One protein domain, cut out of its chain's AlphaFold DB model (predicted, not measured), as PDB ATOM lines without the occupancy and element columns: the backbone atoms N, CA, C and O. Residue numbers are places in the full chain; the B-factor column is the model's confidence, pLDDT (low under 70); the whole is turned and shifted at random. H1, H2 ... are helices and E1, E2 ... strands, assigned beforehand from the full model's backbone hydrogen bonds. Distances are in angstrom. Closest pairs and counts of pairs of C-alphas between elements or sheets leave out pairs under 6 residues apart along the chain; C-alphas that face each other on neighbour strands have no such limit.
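This is residues 2 to 56 of the 151 residues of an uncharacterized protein of bacterium D16-59 (UniProt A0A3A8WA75). A small two-stranded hairpin, E1 and E2, lies at one end of an elongated model, and a helical hairpin, H1 and H2 side by side, lies at the other. Between them a long stretch with no named element, residues 16 to 32, runs from the strands to the helices and swings out in a wide loop beside H1. The printed part has 55 residues with two named strands and then two named helices, in the order E1, E2, H1, H2; the two strands make one antiparallel sheet in the order E1 - E2. The class is mixed, helices and strands, with under half of the residues in named elements. The whole is loose, with a radius of gyration of the C-alphas of 12.6 A and spans of 38 by 22 by 18 A.

E1, residues 7 to 10, and E2, residues 13 to 15, are antiparallel neighbours and form a hairpin, with 156 degrees between their directions. C-alphas 8 and 14 face each other at 4.8 A. N 9 and O 13, 3.1 A apart, are within hydrogen-bond range, and so are N 13 and O 10, 3.3 A apart. H1, residues 33 to 41, is apart from E1. H2, residues 46 to 55, is apart from both E1 and E2. H1 and H2 touch and form a helical hairpin; their closest C-alphas, those of Phe 40 and Phe 49, are 6.3 A apart. They run opposite ways at a shallow tilt of 16 degrees, centre to centre 10.9 A. In H1 every O i to N i+4 pair is within hydrogen-bond range; in H2 5 of 6 are.

E1 runs from Phe 7, C-alpha at (160.026, 159.990, 120.790), to Thr 10 and is 8.9 A long. E2 runs from Met 13 to Phe 15, 6.8 A. H1 runs from Asn 33, C-alpha at (165.419, 148.129, 109.683), to Ile 41, 12.5 A. H2 runs from Lys 46 to Lys 55, C-alpha at (167.742, 140.904, 104.182), 14.8 A.

The two C-alphas farthest apart are those of Asp 11 and Glu 47, at 38.1 A. The printed part, residues 2 to 56, has no cut, and its first and last C-alphas are 20.9 A apart. The links E1 to E2 and H1 to H2 are tight; the link E2 to H1, of 17 residues, is long. The mean pLDDT of the printed part is 76.0; residues 2 to 10 and 29 to 31 are under 70.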
ATOM      1  N   GLU A   2     152.101 151.526 114.391       45.06
ATOM      2  CA  GLU A   2     153.478 151.568 114.961       45.06
ATOM      3  C   GLU A   2     154.458 152.614 114.396       45.06
ATOM      4  O   GLU A   2     155.277 153.114 115.155       45.06
ATOM      5  N   ASP A   3     154.279 153.090 113.165       48.00
ATOM      6  CA  ASP A   3     155.183 154.065 112.516       48.00
ATOM      7  C   ASP A   3     155.016 155.540 112.968       48.00
ATOM      8  O   ASP A   3     155.415 156.486 112.300       48.00
ATOM      9  N   THR A   4     154.317 155.787 114.080       52.59
ATOM     10  CA  THR A   4     153.894 157.150 114.467       52.59
ATOM     11  C   THR A   4     154.339 157.593 115.856       52.59
ATOM     12  O   THR A   4     154.017 158.710 116.256       52.59
ATOM     13  N   ARG A   5     155.096 156.780 116.605       54.34
ATOM     14  CA  ARG A   5     155.596 157.156 117.943       54.34
ATOM     15  C   ARG A   5     157.115 157.324 117.951       54.34
ATOM     16  O   ARG A   5     157.825 156.558 118.590       54.34
ATOM     17  N   HIS A   6     157.573 158.355 117.251       57.34
ATOM     18  CA  HIS A   6     158.954 158.832 117.280       57.34
ATOM     19  C   HIS A   6     159.129 159.723 118.524       57.34
ATOM     20  O   HIS A   6     158.728 160.889 118.522       57.34
ATOM     21  N   PHE A   7     159.654 159.177 119.626       61.09
ATOM     22  CA  PHE A   7     160.026 159.990 120.790       61.09
ATOM     23  C   PHE A   7     161.443 160.522 120.585       61.09
ATOM     24  O   PHE A   7     162.427 159.914 121.011       61.09
ATOM     25  N   ILE A   8     161.532 161.670 119.915       60.56
ATOM     26  CA  ILE A   8     162.781 162.418 119.775       60.56
ATOM     27  C   ILE A   8     163.151 162.949 121.163       60.56
ATOM     28  O   ILE A   8     162.519 163.873 121.673       60.56
ATOM     29  N   TYR A   9     164.145 162.328 121.799       56.84
ATOM     30  CA  TYR A   9     164.608 162.716 123.134       56.84
ATOM     31  C   TYR A   9     165.556 163.916 123.057       56.84
ATOM     32  O   TYR A   9     165.515 164.801 123.906       56.84
ATOM     33  N   THR A  10     166.401 163.946 122.023       65.88
ATOM     34  CA  THR A  10     167.277 165.066 121.647       65.88
ATOM     35  C   THR A  10     167.501 165.047 120.132       65.88
ATOM     36  O   THR A  10     167.165 164.068 119.469       65.88
ATOM     37  N   ASP A  11     168.128 166.081 119.577       72.81
ATOM     38  CA  ASP A  11     168.559 166.156 118.170       72.81
ATOM     39  C   ASP A  11     169.534 165.037 117.742       72.81
ATOM     40  O   ASP A  11     169.797 164.865 116.554       72.81
ATOM     41  N   LYS A  12     170.070 164.271 118.701       78.69
ATOM     42  CA  LYS A  12     171.056 163.202 118.484       78.69
ATOM     43  C   LYS A  12     170.572 161.814 118.892       78.69
ATOM     44  O   LYS A  12     171.316 160.852 118.706       78.69
ATOM     45  N   MET A  13     169.391 161.697 119.499       73.94
ATOM     46  CA  MET A  13     168.942 160.438 120.089       73.94
ATOM     47  C   MET A  13     167.433 160.249 119.981       73.94
ATOM     48  O   MET A  13     166.643 161.064 120.464       73.94
ATOM     49  N   GLU A  14     167.064 159.104 119.418       76.19
ATOM     50  CA  GLU A  14     165.699 158.609 119.322       76.19
ATOM     51  C   GLU A  14     165.568 157.284 120.082       76.19
ATOM     52  O   GLU A  14     166.478 156.451 120.066       76.19
ATOM     53  N   PHE A  15     164.436 157.091 120.763       77.12
ATOM     54  CA  PHE A  15     164.101 155.826 121.412       77.12
ATOM     55  C   PHE A  15     162.948 155.139 120.688       77.12
ATOM     56  O   PHE A  15     161.855 155.691 120.573       77.12
ATOM     57  N   HIS A  16     163.169 153.880 120.315       75.56
ATOM     58  CA  HIS A  16     162.121 152.985 119.840       75.56
ATOM     59  C   HIS A  16     161.796 151.965 120.929       75.56
ATOM     60  O   HIS A  16     162.652 151.179 121.340       75.56
ATOM     61  N   VAL A  17     160.552 151.976 121.407       80.31
ATOM     62  CA  VAL A  17     160.048 150.978 122.357       80.31
ATOM     63  C   VAL A  17     159.288 149.921 121.571       80.31
ATOM     64  O   VAL A  17     158.274 150.222 120.947       80.31
ATOM     65  N   LEU A  18     159.792 148.689 121.603       81.00
ATOM     66  CA  LEU A  18     159.253 147.566 120.843       81.00
ATOM     67  C   LEU A  18     158.645 146.525 121.778       81.00
ATOM     68  O   LEU A  18     159.297 146.047 122.705       81.00
ATOM     69  N   GLU A  19     157.415 146.118 121.487       81.88
ATOM     70  CA  GLU A  19     156.762 145.007 122.172       81.88
ATOM     71  C   GLU A  19     156.861 143.733 121.321       81.88
ATOM     72  O   GLU A  19     156.054 143.503 120.419       81.88
ATOM     73  N   LEU A  20     157.837 142.868 121.622       83.00
ATOM     74  CA  LEU A  20     158.114 141.650 120.841       83.00
ATOM     75  C   LEU A  20     156.885 140.741 120.584       83.00
ATOM     76  O   LEU A  20     156.753 140.243 119.462       83.00
ATOM     77  N   PRO A  21     155.947 140.536 121.536       83.31
ATOM     78  CA  PRO A  21     154.761 139.708 121.298       83.31
ATOM     79  C   PRO A  21     153.773 140.292 120.277       83.31
ATOM     80  O   PRO A  21     152.963 139.549 119.725       83.31
ATOM     81  N   LYS A  22     153.812 141.610 120.036       82.31
ATOM     82  CA  LYS A  22     152.895 142.321 119.130       82.31
ATOM     83  C   LYS A  22     153.441 142.467 117.709       82.31
ATOM     84  O   LYS A  22     152.766 143.038 116.856       82.31
ATOM     85  N   LEU A  23     154.627 141.920 117.437       82.12
ATOM     86  CA  LEU A  23     155.244 142.010 116.120       82.12
ATOM     87  C   LEU A  23     154.376 141.330 115.044       82.12
ATOM     88  O   LEU A  23     153.832 140.241 115.271       82.12
ATOM     89  N   PRO A  24     154.277 141.919 113.839       78.88
ATOM     90  CA  PRO A  24     153.537 141.318 112.738       78.88
ATOM     91  C   PRO A  24     154.101 139.935 112.393       78.88
ATOM     92  O   PRO A  24     155.313 139.708 112.419       78.88
ATOM     93  N   LYS A  25     153.225 138.983 112.048       72.25
ATOM     94  CA  LYS A  25     153.631 137.593 111.768       72.25
ATOM     95  C   LYS A  25     154.522 137.493 110.527       72.25
ATOM     96  O   LYS A  25     155.557 136.832 110.568       72.25
ATOM     97  N   GLU A  26     154.198 138.234 109.477       71.31
ATOM     98  CA  GLU A  26     154.917 138.230 108.196       71.31
ATOM     99  C   GLU A  26     155.843 139.445 108.067       71.31
ATOM    100  O   GLU A  26     155.632 140.468 108.720       71.31
ATOM    101  N   LEU A  27     156.948 139.295 107.335       70.00
ATOM    102  CA  LEU A  27     157.819 140.409 106.942       70.00
ATOM    103  C   LEU A  27     157.418 140.815 105.529       70.00
ATOM    104  O   LEU A  27     157.400 139.962 104.646       70.00
ATOM    105  N   LYS A  28     157.124 142.096 105.316       70.06
ATOM    106  CA  LYS A  28     156.985 142.650 103.963       70.06
ATOM    107  C   LYS A  28     158.379 142.891 103.374       70.06
ATOM    108  O   LYS A  28     159.357 142.917 104.126       70.06
ATOM    109  N   ASP A  29     158.504 143.034 102.062       63.81
ATOM    110  CA  ASP A  29     159.821 143.302 101.467       63.81
ATOM    111  C   ASP A  29     160.341 144.711 101.778       63.81
ATOM    112  O   ASP A  29     161.522 144.842 102.078       63.81
ATOM    113  N   ASP A  30     159.456 145.701 101.923       64.19
ATOM    114  CA  ASP A  30     159.787 147.045 102.432       64.19
ATOM    115  C   ASP A  30     159.713 147.128 103.971       64.19
ATOM    116  O   ASP A  30     159.112 148.040 104.534       64.19
ATOM    117  N   SER A  31     160.226 146.126 104.692       68.69
ATOM    118  CA  SER A  31     160.228 146.173 106.164       68.69
ATOM    119  C   SER A  31     161.319 147.108 106.687       68.69
ATOM    120  O   SER A  31     162.481 146.954 106.314       68.69
ATOM    121  N   ASP A  32     160.969 147.991 107.624       78.00
ATOM    122  CA  ASP A  32     161.933 148.873 108.287       78.00
ATOM    123  C   ASP A  32     163.052 148.101 108.992       78.00
ATOM    124  O   ASP A  32     162.848 147.021 109.558       78.00
ATOM    125  N   ASN A  33     164.240 148.707 109.036       82.69
ATOM    126  CA  ASN A  33     165.419 148.129 109.683       82.69
ATOM    127  C   ASN A  33     165.139 147.752 111.153       82.69
ATOM    128  O   ASN A  33     165.472 146.660 111.609       82.69
ATOM    129  N   ILE A  34     164.421 148.609 111.885       83.81
ATOM    130  CA  ILE A  34     164.030 148.359 113.280       83.81
ATOM    131  C   ILE A  34     163.159 147.102 113.396       83.81
ATOM    132  O   ILE A  34     163.350 146.297 114.310       83.81
ATOM    133  N   LEU A  35     162.237 146.888 112.452       84.12
ATOM    134  CA  LEU A  35     161.385 145.702 112.427       84.12
ATOM    135  C   LEU A  35     162.197 144.433 112.128       84.12
ATOM    136  O   LEU A  35     161.942 143.391 112.740       84.12
ATOM    137  N   LEU A  36     163.193 144.509 111.237       86.38
ATOM    138  CA  LEU A  36     164.117 143.403 110.967       86.38
ATOM    139  C   LEU A  36     164.906 143.018 112.227       86.38
ATOM    140  O   LEU A  36     164.947 141.836 112.579       86.38
ATOM    141  N   TRP A  37     165.444 143.997 112.960       88.69
ATOM    142  CA  TRP A  37     166.116 143.763 114.245       88.69
ATOM    143  C   TRP A  37     165.176 143.194 115.309       88.69
ATOM    144  O   TRP A  37     165.534 142.234 115.993       88.69
ATOM    145  N   ALA A  38     163.955 143.718 115.423       88.38
ATOM    146  CA  ALA A  38     162.957 143.205 116.359       88.38
ATOM    147  C   ALA A  38     162.633 141.729 116.084       88.38
ATOM    148  O   ALA A  38     162.567 140.910 117.005       88.38
ATOM    149  N   LYS A  39     162.482 141.360 114.805       86.19
ATOM    150  CA  LYS A  39     162.247 139.968 114.395       86.19
ATOM    151  C   LYS A  39     163.464 139.080 114.595       86.19
ATOM    152  O   LYS A  39     163.276 137.919 114.942       86.19
ATOM    153  N   PHE A  40     164.672 139.599 114.388       87.94
ATOM    154  CA  PHE A  40     165.907 138.878 114.682       87.94
ATOM    155  C   PHE A  40     165.988 138.534 116.174       87.94
ATOM    156  O   PHE A  40     166.220 137.381 116.519       87.94
ATOM    157  N   ILE A  41     165.709 139.499 117.055       86.88
ATOM    158  CA  ILE A  41     165.711 139.293 118.514       86.88
ATOM    159  C   ILE A  41     164.616 138.304 118.946       86.88
ATOM    160  O   ILE A  41     164.838 137.502 119.848       86.88
ATOM    161  N   ASN A  42     163.449 138.329 118.293       85.88
ATOM    162  CA  ASN A  42     162.323 137.436 118.592       85.88
ATOM    163  C   ASN A  42     162.391 136.068 117.873       85.88
ATOM    164  O   ASN A  42     161.472 135.255 117.986       85.88
ATOM    165  N   ALA A  43     163.412 135.811 117.052       84.25
ATOM    166  CA  ALA A  43     163.513 134.559 116.313       84.25
ATOM    167  C   ALA A  43     164.008 133.427 117.225       84.25
ATOM    168  O   ALA A  43     165.015 133.545 117.907       84.25
ATOM    169  N   GLU A  44     163.319 132.286 117.189       76.00
ATOM    170  CA  GLU A  44     163.702 131.092 117.965       76.00
ATOM    171  C   GLU A  44     164.243 129.960 117.082       76.00
ATOM    172  O   GLU A  44     164.864 129.017 117.567       76.00
ATOM    173  N   ARG A  45     164.001 130.028 115.765       77.50
ATOM    174  CA  ARG A  45     164.364 128.970 114.814       77.50
ATOM    175  C   ARG A  45     165.438 129.437 113.851       77.50
ATOM    176  O   ARG A  45     165.364 130.549 113.329       77.50
ATOM    177  N   LYS A  46     166.364 128.529 113.537       79.56
ATOM    178  CA  LYS A  46     167.478 128.749 112.606       79.56
ATOM    179  C   LYS A  46     167.027 129.302 111.248       79.56
ATOM    180  O   LYS A  46     167.589 130.280 110.778       79.56
ATOM    181  N   GLU A  47     165.956 128.747 110.688       81.25
ATOM    182  CA  GLU A  47     165.382 129.167 109.400       81.25
ATOM    183  C   GLU A  47     164.982 130.650 109.390       81.25
ATOM    184  O   GLU A  47     165.221 131.363 108.417       81.25
ATOM    185  N   LYS A  48     164.409 131.147 110.497       80.44
ATOM    186  CA  LYS A  48     164.030 132.560 110.622       80.44
ATOM    187  C   LYS A  48     165.260 133.456 110.701       80.44
ATOM    188  O   LYS A  48     165.257 134.522 110.096       80.44
ATOM    189  N   PHE A  49     166.302 133.025 111.409       83.25
ATOM    190  CA  PHE A  49     167.561 133.761 111.460       83.25
ATOM    191  C   PHE A  49     168.219 133.865 110.084       83.25
ATOM    192  O   PHE A  49     168.603 134.960 109.690       83.25
ATOM    193  N   GLU A  50     168.301 132.758 109.344       83.38
ATOM    194  CA  GLU A  50     168.874 132.730 107.993       83.38
ATOM    195  C   GLU A  50     168.075 133.627 107.033       83.38
ATOM    196  O   GLU A  50     168.655 134.457 106.332       83.38
ATOM    197  N   MET A  51     166.740 133.556 107.076       84.50
ATOM    198  CA  MET A  51     165.874 134.418 106.266       84.50
ATOM    199  C   MET A  51     166.091 135.912 106.563       84.50
ATOM    200  O   MET A  51     166.195 136.708 105.633       84.50
ATOM    201  N   ILE A  52     166.171 136.312 107.838       85.50
ATOM    202  CA  ILE A  52     166.344 137.727 108.220       85.50
ATOM    203  C   ILE A  52     167.771 138.207 107.920       85.50
ATOM    204  O   ILE A  52     167.945 139.308 107.405       85.50
ATOM    205  N   ALA A  53     168.785 137.372 108.163       84.00
ATOM    206  CA  ALA A  53     170.181 137.667 107.838       84.00
ATOM    207  C   ALA A  53     170.403 137.903 106.335       84.00
ATOM    208  O   ALA A  53     171.300 138.646 105.954       84.00
ATOM    209  N   THR A  54     169.574 137.310 105.471       84.50
ATOM    210  CA  THR A  54     169.658 137.540 104.021       84.50
ATOM    211  C   THR A  54     169.173 138.945 103.631       84.50
ATOM    212  O   THR A  54     169.573 139.458 102.588       84.50
ATOM    213  N   LYS A  55     168.325 139.580 104.457       83.81
ATOM    214  CA  LYS A  55     167.742 140.904 104.182       83.81
ATOM    215  C   LYS A  55     168.616 142.075 104.644       83.81
ATOM    216  O   LYS A  55     168.485 143.154 104.079       83.81
ATOM    217  N   ASP A  56     169.498 141.880 105.630       85.62
ATOM    218  CA  ASP A  56     170.391 142.935 106.137       85.62
ATOM    219  C   ASP A  56     171.798 142.391 106.493       85.62
ATOM    220  O   ASP A  56     171.925 141.448 107.286       85.62
TER     221      ASP A  56